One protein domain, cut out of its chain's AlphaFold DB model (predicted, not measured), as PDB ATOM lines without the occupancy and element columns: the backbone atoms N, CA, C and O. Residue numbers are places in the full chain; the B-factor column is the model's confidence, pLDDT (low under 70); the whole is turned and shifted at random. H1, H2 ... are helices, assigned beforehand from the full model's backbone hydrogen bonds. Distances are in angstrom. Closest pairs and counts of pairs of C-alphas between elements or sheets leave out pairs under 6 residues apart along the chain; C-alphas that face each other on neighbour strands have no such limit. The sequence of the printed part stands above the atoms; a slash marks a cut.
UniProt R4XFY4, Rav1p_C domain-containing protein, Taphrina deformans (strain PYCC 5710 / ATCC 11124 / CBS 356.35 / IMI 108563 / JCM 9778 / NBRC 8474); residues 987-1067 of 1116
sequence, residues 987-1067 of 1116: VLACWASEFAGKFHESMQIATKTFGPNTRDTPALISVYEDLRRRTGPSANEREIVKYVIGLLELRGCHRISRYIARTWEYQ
ATOM      1  N   VAL A 987      11.227 -14.919  23.817       86.69
ATOM      2  CA  VAL A 987      10.644 -13.573  23.767       86.69
ATOM      3  C   VAL A 987      10.002 -13.209  25.106       86.69
ATOM      4  O   VAL A 987      10.246 -12.113  25.613       86.69
ATOM      5  N   LEU A 988       9.259 -14.135  25.720       87.81
ATOM      6  CA  LEU A 988       8.654 -13.927  27.036       87.81
ATOM      7  C   LEU A 988       9.712 -13.781  28.139       87.81
ATOM      8  O   LEU A 988       9.603 -12.893  28.988       87.81
ATOM      9  N   ALA A 989      10.765 -14.605  28.101       88.31
ATOM     10  CA  ALA A 989      11.885 -14.511  29.039       88.31
ATOM     11  C   ALA A 989      12.642 -13.175  28.906       88.31
ATOM     12  O   ALA A 989      12.976 -12.547  29.915       88.31
ATOM     13  N   CYS A 990      12.862 -12.707  27.672       88.75
ATOM     14  CA  CYS A 990      13.449 -11.400  27.378       88.75
ATOM     15  C   CYS A 990      12.554 -10.260  27.879       88.75
ATOM     16  O   CYS A 990      13.043  -9.368  28.573       88.75
ATOM     17  N   TRP A 991      11.244 -10.306  27.602       90.69
ATOM     18  CA  TRP A 991      10.281  -9.324  28.107       90.69
ATOM     19  C   TRP A 991      10.324  -9.230  29.636       90.69
ATOM     20  O   TRP A 991      10.466  -8.131  30.172       90.69
ATOM     21  N   ALA A 992      10.259 -10.364  30.343       91.31
ATOM     22  CA  ALA A 992      10.234 -10.384  31.804       91.31
ATOM     23  C   ALA A 992      11.517  -9.784  32.411       91.31
ATOM     24  O   ALA A 992      11.446  -8.948  33.319       91.31
ATOM     25  N   SER A 993      12.685 -10.142  31.866       89.06
ATOM     26  CA  SER A 993      13.983  -9.590  32.284       89.06
ATOM     27  C   SER A 993      14.114  -8.097  31.971       89.06
ATOM     28  O   SER A 993      14.587  -7.326  32.808       89.06
ATOM     29  N   GLU A 994      13.666  -7.651  30.795       87.62
ATOM     30  CA  GLU A 994      13.677  -6.233  30.419       87.62
ATOM     31  C   GLU A 994      12.731  -5.395  31.279       87.62
ATOM     32  O   GLU A 994      13.099  -4.300  31.715       87.62
ATOM     33  N   PHE A 995      11.534  -5.908  31.566       87.69
ATOM     34  CA  PHE A 995      10.558  -5.229  32.414       87.69
ATOM     35  C   PHE A 995      11.094  -5.065  33.847       87.69
ATOM     36  O   PHE A 995      10.968  -3.989  34.440       87.69
ATOM     37  N   ALA A 996      11.809  -6.074  34.360       87.50
ATOM     38  CA  ALA A 996      12.544  -6.009  35.625       87.50
ATOM     39  C   ALA A 996      13.787  -5.087  35.584       87.50
ATOM     40  O   ALA A 996      14.364  -4.780  36.628       87.50
ATOM     41  N   GLY A 997      14.199  -4.609  34.404       85.44
ATOM     42  CA  GLY A 997      15.357  -3.729  34.214       85.44
ATOM     43  C   GLY A 997      16.700  -4.435  34.037       85.44
ATOM     44  O   GLY A 997      17.739  -3.776  34.076       85.44
ATOM     45  N   LYS A 998      16.700  -5.753  33.833       88.56
ATOM     46  CA  LYS A 998      17.893  -6.595  33.692       88.56
ATOM     47  C   LYS A 998      18.250  -6.794  32.213       88.56
ATOM     48  O   LYS A 998      18.182  -7.895  31.671       88.56
ATOM     49  N   PHE A 999      18.655  -5.716  31.538       87.19
ATOM     50  CA  PHE A 999      18.931  -5.733  30.090       87.19
ATOM     51  C   PHE A 999      20.074  -6.676  29.685       87.19
ATOM     52  O   PHE A 999      20.001  -7.314  28.639       87.19
ATOM     53  N   HIS A1000      21.108  -6.811  30.520       84.88
ATOM     54  CA  HIS A1000      22.224  -7.722  30.250       84.88
ATOM     55  C   HIS A1000      21.808  -9.201  30.340       84.88
ATOM     56  O   HIS A1000      22.262 -10.021  29.549       84.88
ATOM     57  N   GLU A1001      20.911  -9.541  31.270       85.69
ATOM     58  CA  GLU A1001      20.339 -10.888  31.375       85.69
ATOM     59  C   GLU A1001      19.444 -11.193  30.166       85.69
ATOM     60  O   GLU A1001      19.579 -12.254  29.564       85.69
ATOM     61  N   SER A1002      18.627 -10.225  29.727       87.75
ATOM     62  CA  SER A1002      17.848 -10.336  28.483       87.75
ATOM     63  C   SER A1002      18.741 -10.567  27.254       87.75
ATOM     64  O   SER A1002      18.488 -11.474  26.464       87.75
ATOM     65  N   MET A1003      19.855  -9.833  27.128       86.00
ATOM     66  CA  MET A1003      20.824 -10.032  26.043       86.00
ATOM     67  C   MET A1003      21.433 -11.445  26.049       86.00
ATOM     68  O   MET A1003      21.615 -12.056  24.994       86.00
ATOM     69  N   GLN A1004      21.724 -12.001  27.228       84.50
ATOM     70  CA  GLN A1004      22.213 -13.378  27.341       84.50
ATOM     71  C   GLN A1004      21.143 -14.411  26.972       84.50
ATOM     72  O   GLN A1004      21.462 -15.373  26.278       84.50
ATOM     73  N   ILE A1005      19.892 -14.208  27.397       85.25
ATOM     74  CA  ILE A1005      18.758 -15.083  27.063       85.25
ATOM     75  C   ILE A1005      18.499 -15.084  25.552       85.25
ATOM     76  O   ILE A1005      18.303 -16.143  24.960       85.25
ATOM     77  N   ALA A1006      18.554 -13.916  24.908       83.12
ATOM     78  CA  ALA A1006      18.350 -13.795  23.469       83.12
ATOM     79  C   ALA A1006      19.430 -14.527  22.652       83.12
ATOM     80  O   ALA A1006      19.130 -15.072  21.593       83.12
ATOM     81  N   THR A1007      20.678 -14.550  23.135       80.00
ATOM     82  CA  THR A1007      21.840 -15.023  22.358       80.00
ATOM     83  C   THR A1007      22.317 -16.437  22.683       80.00
ATOM     84  O   THR A1007      23.004 -17.033  21.857       80.00
ATOM     85  N   LYS A1008      21.967 -16.999  23.843       73.94
ATOM     86  CA  LYS A1008      22.302 -18.384  24.213       73.94
ATOM     87  C   LYS A1008      21.182 -19.358  23.834       73.94
ATOM     88  O   LYS A1008      20.031 -18.963  23.655       73.94
ATOM     89  N   THR A1009      21.521 -20.641  23.733       59.97
ATOM     90  CA  THR A1009      20.549 -21.723  23.521       59.97
ATOM     91  C   THR A1009      19.630 -21.858  24.739       59.97
ATOM     92  O   THR A1009      20.086 -22.002  25.874       59.97
ATOM     93  N   PHE A1010      18.318 -21.784  24.513       59.88
ATOM     94  CA  PHE A1010      17.293 -21.812  25.558       59.88
ATOM     95  C   PHE A1010      16.693 -23.224  25.669       59.88
ATOM     96  O   PHE A1010      15.530 -23.454  25.371       59.88
ATOM     97  N   GLY A1011      17.517 -24.201  26.066       54.06
ATOM     98  CA  GLY A1011      17.109 -25.611  26.181       54.06
ATOM     99  C   GLY A1011      16.777 -26.302  24.839       54.06
ATOM    100  O   GLY A1011      16.932 -25.690  23.786       54.06
ATOM    101  N   PRO A1012      16.362 -27.585  24.857       41.75
ATOM    102  CA  PRO A1012      16.085 -28.376  23.646       41.75
ATOM    103  C   PRO A1012      14.708 -28.111  23.000       41.75
ATOM    104  O   PRO A1012      14.520 -28.413  21.831       41.75
ATOM    105  N   ASN A1013      13.751 -27.513  23.724       49.88
ATOM    106  CA  ASN A1013      12.373 -27.269  23.261       49.88
ATOM    107  C   ASN A1013      12.105 -25.772  22.992       49.88
ATOM    108  O   ASN A1013      11.181 -25.188  23.561       49.88
ATOM    109  N   THR A1014      12.930 -25.119  22.172       59.09
ATOM    110  CA  THR A1014      12.774 -23.686  21.868       59.09
ATOM    111  C   THR A1014      11.642 -23.410  20.880       59.09
ATOM    112  O   THR A1014      11.620 -23.976  19.788       59.09
ATOM    113  N   ARG A1015      10.748 -22.481  21.228       61.59
ATOM    114  CA  ARG A1015       9.607 -22.027  20.415       61.59
ATOM    115  C   ARG A1015       9.829 -20.621  19.865       61.59
ATOM    116  O   ARG A1015       9.056 -19.696  20.092       61.59
ATOM    117  N   ASP A1016      10.965 -20.424  19.209       70.56
ATOM    118  CA  ASP A1016      11.336 -19.088  18.760       70.56
ATOM    119  C   ASP A1016      10.699 -18.721  17.431       70.56
ATOM    120  O   ASP A1016      10.497 -19.540  16.529       70.56
ATOM    121  N   THR A1017      10.472 -17.426  17.281       72.44
ATOM    122  CA  THR A1017      10.004 -16.833  16.042       72.44
ATOM    123  C   THR A1017      11.076 -15.937  15.441       72.44
ATOM    124  O   THR A1017      11.954 -15.428  16.150       72.44
ATOM    125  N   PRO A1018      11.012 -15.673  14.124       76.50
ATOM    126  CA  PRO A1018      11.941 -14.742  13.500       76.50
ATOM    127  C   PRO A1018      11.869 -13.315  14.067       76.50
ATOM    128  O   PRO A1018      12.816 -12.554  13.890       76.50
ATOM    129  N   ALA A1019      10.813 -12.959  14.813       73.75
ATOM    130  CA  ALA A1019      10.721 -11.692  15.538       73.75
ATOM    131  C   ALA A1019      11.859 -11.492  16.558       73.75
ATOM    132  O   ALA A1019      12.185 -10.349  16.894       73.75
ATOM    133  N   LEU A1020      12.523 -12.574  16.986       83.31
ATOM    134  CA  LEU A1020      13.697 -12.538  17.856       83.31
ATOM    135  C   LEU A1020      14.826 -11.653  17.296       83.31
ATOM    136  O   LEU A1020      15.537 -11.024  18.080       83.31
ATOM    137  N   ILE A1021      14.947 -11.505  15.967       85.31
ATOM    138  CA  ILE A1021      15.938 -10.593  15.367       85.31
ATOM    139  C   ILE A1021      15.662  -9.128  15.709       85.31
ATOM    140  O   ILE A1021      16.591  -8.388  16.016       85.31
ATOM    141  N   SER A1022      14.389  -8.714  15.734       82.38
ATOM    142  CA  SER A1022      14.004  -7.351  16.122       82.38
ATOM    143  C   SER A1022      14.237  -7.108  17.612       82.38
ATOM    144  O   SER A1022      14.617  -6.010  18.014       82.38
ATOM    145  N   VAL A1023      14.018  -8.135  18.443       83.31
ATOM    146  CA  VAL A1023      14.308  -8.073  19.883       83.31
ATOM    147  C   VAL A1023      15.805  -7.897  20.110       83.31
ATOM    148  O   VAL A1023      16.210  -7.013  20.866       83.31
ATOM    149  N   TYR A1024      16.619  -8.691  19.412       87.44
ATOM    150  CA  TYR A1024      18.071  -8.579  19.449       87.44
ATOM    151  C   TYR A1024      18.551  -7.215  18.940       87.44
ATOM    152  O   TYR A1024      19.429  -6.623  19.556       87.44
ATOM    153  N   GLU A1025      17.961  -6.675  17.870       84.94
ATOM    154  CA  GLU A1025      18.331  -5.365  17.329       84.94
ATOM    155  C   GLU A1025      18.102  -4.224  18.337       84.94
ATOM    156  O   GLU A1025      18.984  -3.385  18.532       84.94
ATOM    157  N   ASP A1026      16.958  -4.201  19.033       83.44
ATOM    158  CA  ASP A1026      16.701  -3.200  20.083       83.44
ATOM    159  C   ASP A1026      17.647  -3.375  21.282       83.44
ATOM    160  O   ASP A1026      18.202  -2.394  21.781       83.44
ATOM    161  N   LEU A1027      17.902  -4.615  21.715       85.00
ATOM    162  CA  LEU A1027      18.873  -4.893  22.777       85.00
ATOM    163  C   LEU A1027      20.287  -4.455  22.368       85.00
ATOM    164  O   LEU A1027      20.971  -3.789  23.145       85.00
ATOM    165  N   ARG A1028      20.694  -4.727  21.123       85.56
ATOM    166  CA  ARG A1028      21.981  -4.321  20.541       85.56
ATOM    167  C   ARG A1028      22.155  -2.804  20.565       85.56
ATOM    168  O   ARG A1028      23.241  -2.334  20.898       85.56
ATOM    169  N   ARG A1029      21.102  -2.027  20.277       82.62
ATOM    170  CA  ARG A1029      21.138  -0.551  20.361       82.62
ATOM    171  C   ARG A1029      21.342  -0.040  21.793       82.62
ATOM    172  O   ARG A1029      21.924   1.026  21.967       82.62
ATOM    173  N   ARG A1030      20.871  -0.771  22.810       81.31
ATOM    174  CA  ARG A1030      20.900  -0.342  24.224       81.31
ATOM    175  C   ARG A1030      22.126  -0.820  24.996       81.31
ATOM    176  O   ARG A1030      22.651  -0.064  25.808       81.31
ATOM    177  N   THR A1031      22.560  -2.063  24.790       81.88
ATOM    178  CA  THR A1031      23.666  -2.683  25.544       81.88
ATOM    179  C   THR A1031      24.942  -2.870  24.724       81.88
ATOM    180  O   THR A1031      25.954  -3.281  25.282       81.88
ATOM    181  N   GLY A1032      24.910  -2.582  23.419       81.56
ATOM    182  CA  GLY A1032      25.980  -2.926  22.482       81.56
ATOM    183  C   GLY A1032      25.868  -4.363  21.944       81.56
ATOM    184  O   GLY A1032      25.008  -5.127  22.393       81.56
ATOM    185  N   PRO A1033      26.703  -4.735  20.954       82.19
ATOM    186  CA  PRO A1033      26.686  -6.059  20.325       82.19
ATOM    187  C   PRO A1033      27.173  -7.173  21.269       82.19
ATOM    188  O   PRO A1033      28.103  -6.983  22.052       82.19
ATOM    189  N   SER A1034      26.555  -8.355  21.171       82.56
ATOM    190  CA  SER A1034      26.944  -9.553  21.931       82.56
ATOM    191  C   SER A1034      28.063 -10.333  21.232       82.56
ATOM    192  O   SER A1034      28.159 -10.337  20.006       82.56
ATOM    193  N   ALA A1035      28.874 -11.076  21.994       77.50
ATOM    194  CA  ALA A1035      29.888 -11.980  21.438       77.50
ATOM    195  C   ALA A1035      29.281 -13.073  20.531       77.50
ATOM    196  O   ALA A1035      29.906 -13.481  19.554       77.50
ATOM    197  N   ASN A1036      28.037 -13.483  20.808       79.44
ATOM    198  CA  ASN A1036      27.325 -14.536  20.074       79.44
ATOM    199  C   ASN A1036      26.396 -13.980  18.976       79.44
ATOM    200  O   ASN A1036      25.503 -14.677  18.498       79.44
ATOM    201  N   GLU A1037      26.590 -12.727  18.541       82.31
ATOM    202  CA  GLU A1037      25.768 -12.077  17.507       82.31
ATOM    203  C   GLU A1037      25.637 -12.917  16.224       82.31
ATOM    204  O   GLU A1037      24.562 -13.033  15.639       82.31
ATOM    205  N   ARG A1038      26.729 -13.551  15.790       78.31
ATOM    206  CA  ARG A1038      26.729 -14.388  14.582       78.31
ATOM    207  C   ARG A1038      25.864 -15.634  14.728       78.31
ATOM    208  O   ARG A1038      25.275 -16.072  13.745       78.31
ATOM    209  N   GLU A1039      25.805 -16.211  15.923       75.88
ATOM    210  CA  GLU A1039      25.042 -17.433  16.186       75.88
ATOM    211  C   GLU A1039      23.545 -17.140  16.163       75.88
ATOM    212  O   GLU A1039      22.794 -17.858  15.507       75.88
ATOM    213  N   ILE A1040      23.117 -16.035  16.783       80.31
ATOM    214  CA  ILE A1040      21.704 -15.645  16.795       80.31
ATOM    215  C   ILE A1040      21.203 -15.219  15.409       80.31
ATOM    216  O   ILE A1040      20.111 -15.616  15.009       80.31
ATOM    217  N   VAL A1041      22.007 -14.482  14.633       79.94
ATOM    218  CA  VAL A1041      21.632 -14.086  13.265       79.94
ATOM    219  C   VAL A1041      21.523 -15.315  12.359       79.94
ATOM    220  O   VAL A1041      20.537 -15.451  11.637       79.94
ATOM    221  N   LYS A1042      22.477 -16.256  12.437       72.69
ATOM    222  CA  LYS A1042      22.402 -17.535  11.705       72.69
ATOM    223  C   LYS A1042      21.193 -18.368  12.113       72.69
ATOM    224  O   LYS A1042      20.528 -18.928  11.249       72.69
ATOM    225  N   TYR A1043      20.897 -18.424  13.409       77.44
ATOM    226  CA  TYR A1043      19.740 -19.142  13.925       77.44
ATOM    227  C   TYR A1043      18.427 -18.578  13.363       77.44
ATOM    228  O   TYR A1043      17.605 -19.337  12.858       77.44
ATOM    229  N   VAL A1044      18.248 -17.251  13.358       74.38
ATOM    230  CA  VAL A1044      17.036 -16.631  12.793       74.38
ATOM    231  C   VAL A1044      16.959 -16.782  11.268       74.38
ATOM    232  O   VAL A1044      15.869 -16.997  10.742       74.38
ATOM    233  N   ILE A1045      18.090 -16.724  10.553       74.06
ATOM    234  CA  ILE A1045      18.145 -17.041   9.114       74.06
ATOM    235  C   ILE A1045      17.632 -18.465   8.870       74.06
ATOM    236  O   ILE A1045      16.729 -18.639   8.057       74.06
ATOM    237  N   GLY A1046      18.116 -19.450   9.636       63.41
ATOM    238  CA  GLY A1046      17.637 -20.830   9.557       63.41
ATOM    239  C   GLY A1046      16.142 -20.961   9.867       63.41
ATOM    240  O   GLY A1046      15.424 -21.642   9.143       63.41
ATOM    241  N   LEU A1047      15.629 -20.245  10.875       70.38
ATOM    242  CA  LEU A1047      14.189 -20.218  11.176       70.38
ATOM    243  C   LEU A1047      13.340 -19.621  10.044       70.38
ATOM    244  O   LEU A1047      12.209 -20.057   9.832       70.38
ATOM    245  N   LEU A1048      13.843 -18.606   9.339       71.56
ATOM    246  CA  LEU A1048      13.155 -18.011   8.190       71.56
ATOM    247  C   LEU A1048      13.147 -18.954   6.989       71.56
ATOM    248  O   LEU A1048      12.136 -19.030   6.294       71.56
ATOM    249  N   GLU A1049      14.238 -19.680   6.765       66.31
ATOM    250  CA  GLU A1049      14.353 -20.684   5.703       66.31
ATOM    251  C   GLU A1049      13.436 -21.881   5.973       66.31
ATOM    252  O   GLU A1049      12.672 -22.257   5.092       66.31
ATOM    253  N   LEU A1050      13.373 -22.364   7.220       62.34
ATOM    254  CA  LEU A1050      12.411 -23.390   7.651       62.34
ATOM    255  C   LEU A1050      10.944 -22.962   7.483       62.34
ATOM    256  O   LEU A1050      10.055 -23.806   7.435       62.34
ATOM    257  N   ARG A1051      10.666 -21.654   7.414       67.44
ATOM    258  CA  ARG A1051       9.325 -21.102   7.158       67.44
ATOM    259  C   ARG A1051       9.105 -20.721   5.687       67.44
ATOM    260  O   ARG A1051       8.115 -20.057   5.399       67.44
ATOM    261  N   GLY A1052      10.014 -21.080   4.775       67.94
ATOM    262  CA  GLY A1052       9.927 -20.773   3.341       67.94
ATOM    263  C   GLY A1052      10.148 -19.293   2.981       67.94
ATOM    264  O   GLY A1052       9.888 -18.873   1.854       67.94
ATOM    265  N   CYS A1053      10.654 -18.478   3.913       77.31
ATOM    266  CA  CYS A1053      10.885 -17.034   3.761       77.31
ATOM    267  C   CYS A1053      12.328 -16.702   3.325       77.31
ATOM    268  O   CYS A1053      12.950 -15.768   3.845       77.31
ATOM    269  N   HIS A1054      12.876 -17.435   2.353       76.69
ATOM    270  CA  HIS A1054      14.281 -17.314   1.923       76.69
ATOM    271  C   HIS A1054      14.653 -15.912   1.413       76.69
ATOM    272  O   HIS A1054      15.772 -15.437   1.596       76.69
ATOM    273  N   ARG A1055      13.713 -15.187   0.796       77.88
ATOM    274  CA  ARG A1055      13.974 -13.820   0.318       77.88
ATOM    275  C   ARG A1055      14.262 -12.845   1.465       77.88
ATOM    276  O   ARG A1055      15.128 -11.981   1.346       77.88
ATOM    277  N   ILE A1056      13.579 -13.029   2.595       81.81
ATOM    278  CA  ILE A1056      13.819 -12.270   3.824       81.81
ATOM    279  C   ILE A1056      15.135 -12.715   4.478       81.81
ATOM    280  O   ILE A1056      15.911 -11.865   4.913       81.81
ATOM    281  N   SER A1057      15.424 -14.023   4.503       79.25
ATOM    282  CA  SER A1057      16.677 -14.547   5.067       79.25
ATOM    283  C   SER A1057      17.903 -13.988   4.327       79.25
ATOM    284  O   SER A1057      18.825 -13.466   4.957       79.25
ATOM    285  N   ARG A1058      17.864 -13.967   2.986       79.94
ATOM    286  CA  ARG A1058      18.896 -13.360   2.127       79.94
ATOM    287  C   ARG A1058      19.033 -11.857   2.344       79.94
ATOM    288  O   ARG A1058      20.157 -11.358   2.343       79.94
ATOM    289  N   TYR A1059      17.924 -11.136   2.523       83.25
ATOM    290  CA  TYR A1059      17.961  -9.706   2.836       83.25
ATOM    291  C   TYR A1059      18.721  -9.457   4.141       83.25
ATOM    292  O   TYR A1059      19.713  -8.733   4.126       83.25
ATOM    293  N   ILE A1060      18.344 -10.142   5.230       82.06
ATOM    294  CA  ILE A1060      19.019 -10.016   6.530       82.06
ATOM    295  C   ILE A1060      20.504 -10.372   6.400       82.06
ATOM    296  O   ILE A1060      21.355  -9.617   6.861       82.06
ATOM    297  N   ALA A1061      20.837 -11.472   5.722       80.12
ATOM    298  CA  ALA A1061      22.224 -11.887   5.521       80.12
ATOM    299  C   ALA A1061      23.072 -10.840   4.772       80.12
ATOM    300  O   ALA A1061      24.266 -10.720   5.041       80.12
ATOM    301  N   ARG A1062      22.470 -10.084   3.841       78.75
ATOM    302  CA  ARG A1062      23.146  -9.041   3.053       78.75
ATOM    303  C   ARG A1062      23.256  -7.707   3.787       78.75
ATOM    304  O   ARG A1062      24.260  -7.023   3.620       78.75
ATOM    305  N   THR A1063      22.234  -7.317   4.547       79.81
ATOM    306  CA  THR A1063      22.165  -5.985   5.170       79.81
ATOM    307  C   THR A1063      22.667  -5.947   6.609       79.81
ATOM    308  O   THR A1063      22.847  -4.860   7.152       79.81
ATOM    309  N   TRP A1064      22.866  -7.097   7.262       82.06
ATOM    310  CA  TRP A1064      23.309  -7.123   8.654       82.06
ATOM    311  C   TRP A1064      24.799  -6.788   8.791       82.06
ATOM    312  O   TRP A1064      25.677  -7.611   8.529       82.06
ATOM    313  N   GLU A1065      25.094  -5.577   9.260       79.75
ATOM    314  CA  GLU A1065      26.461  -5.145   9.544       79.75
ATOM    315  C   GLU A1065      26.924  -5.643  10.920       79.75
ATOM    316  O   GLU A1065      26.406  -5.229  11.966       79.75
ATOM    317  N   TYR A1066      27.935  -6.516  10.931       81.69
ATOM    318  CA  TYR A1066      28.580  -6.982  12.159       81.69
ATOM    319  C   TYR A1066      29.562  -5.928  12.671       81.69
ATOM    320  O   TYR A1066      30.566  -5.633  12.024       81.69
ATOM    321  N   GLN A1067      29.294  -5.382  13.856       64.44
ATOM    322  CA  GLN A1067      30.233  -4.497  14.542       64.44
ATOM    323  C   GLN A1067      31.137  -5.328  15.457       64.44
ATOM    324  O   GLN A1067      30.684  -6.288  16.078       64.44
TER     325      GLN A1067
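What this domain is: This is residues 987 to 1067 of the 1116 residues of the protein "Rav1p_C domain-containing protein" of Taphrina deformans (strain PYCC 5710 / ATCC 11124 / CBS 356.35 / IMI 108563 / JCM 9778 / NBRC 8474) (UniProt R4XFY4). Five helices zigzag back and forth, each running opposite to the one before it: H1, H2 and H3 form a triangular cluster at one end, and the hairpin of H4 and H5 makes the other end. H4 joins the two parts through limited contacts with H2 and H3, and the long link from H2 to H3 loops out to one side around Pro 1012. The printed part has 81 residues with five named helices, H1 to H5 in order along the chain, and no named strand; the class is all helix. The whole is compact, with a radius of gyration of the C-alphas of 12.5 A, and spans 36 by 30 by 18 A.

How they stand to each other: The longest helix is H4, residues 1037 to 1050. H5, residues 1054 to 1063, touches residues 1045 to 1049 of H4 alone, and the two form a helical hairpin at a shallow tilt of 21 degrees; their closest C-alphas, of Ile 1045 and Ser 1057, are 5.0 A apart. H3, residues 1020 to 1031, touches H4 with residues 1020 to 1021 alone, opposite ways at a shallow tilt of 17 degrees, the closest C-alphas being those of Ile 1021 and Val 1044, 6.7 A apart; these two are a helical hairpin as well. H2, residues 999 to 1007, touches H4 only at their ends, where the closest C-alphas, of Thr 1007 and Ile 1040, are 5.6 A apart. H2 and H3 touch as a helical hairpin, at a tilt of 36 degrees, only just steep; their closest C-alphas, of Met 1003 and Leu 1027, are 6.4 A apart. H1, residues 987 to 995, forms a helical hairpin with H2 at a shallow tilt of 12 degrees, and the closest C-alphas, of Cys 990 and Ser 1002, are 4.7 A apart. H1 and H3 are close but not clearly touching, with the C-alphas of Val 987 and Leu 1020 6.7 A apart. H5 is apart from H1, H2 and H3, and H1 is apart from H4. In H1, H2, H3, H4 and H5, every O i to N i+4 pair is within hydrogen-bond range.

Where its parts are: H4 is 20.1 A long, from C-alpha 1037 at (25.768, -12.077, 17.507) to C-alpha 1050. H3 measures 16.0 A and H5 14.2 A, the latter ending with C-alpha 1063 at (22.165, -5.985, 5.170). H2 is 12.4 A long and H1 12.0 A, the latter beginning with C-alpha 987 at (10.644, -13.573, 23.767).

The domain as a whole: The two C-alphas farthest apart, of Ala 996 and Arg 1055, are 36.2 A apart. The printed part has no cut. The link from H2 to H3, residues 1008 to 1019, is long; the other three are tight. The mean pLDDT of the printed part is 78.2, and residues 1009 to 1015, 1046, 1049 to 1052 and 1067 are under 70.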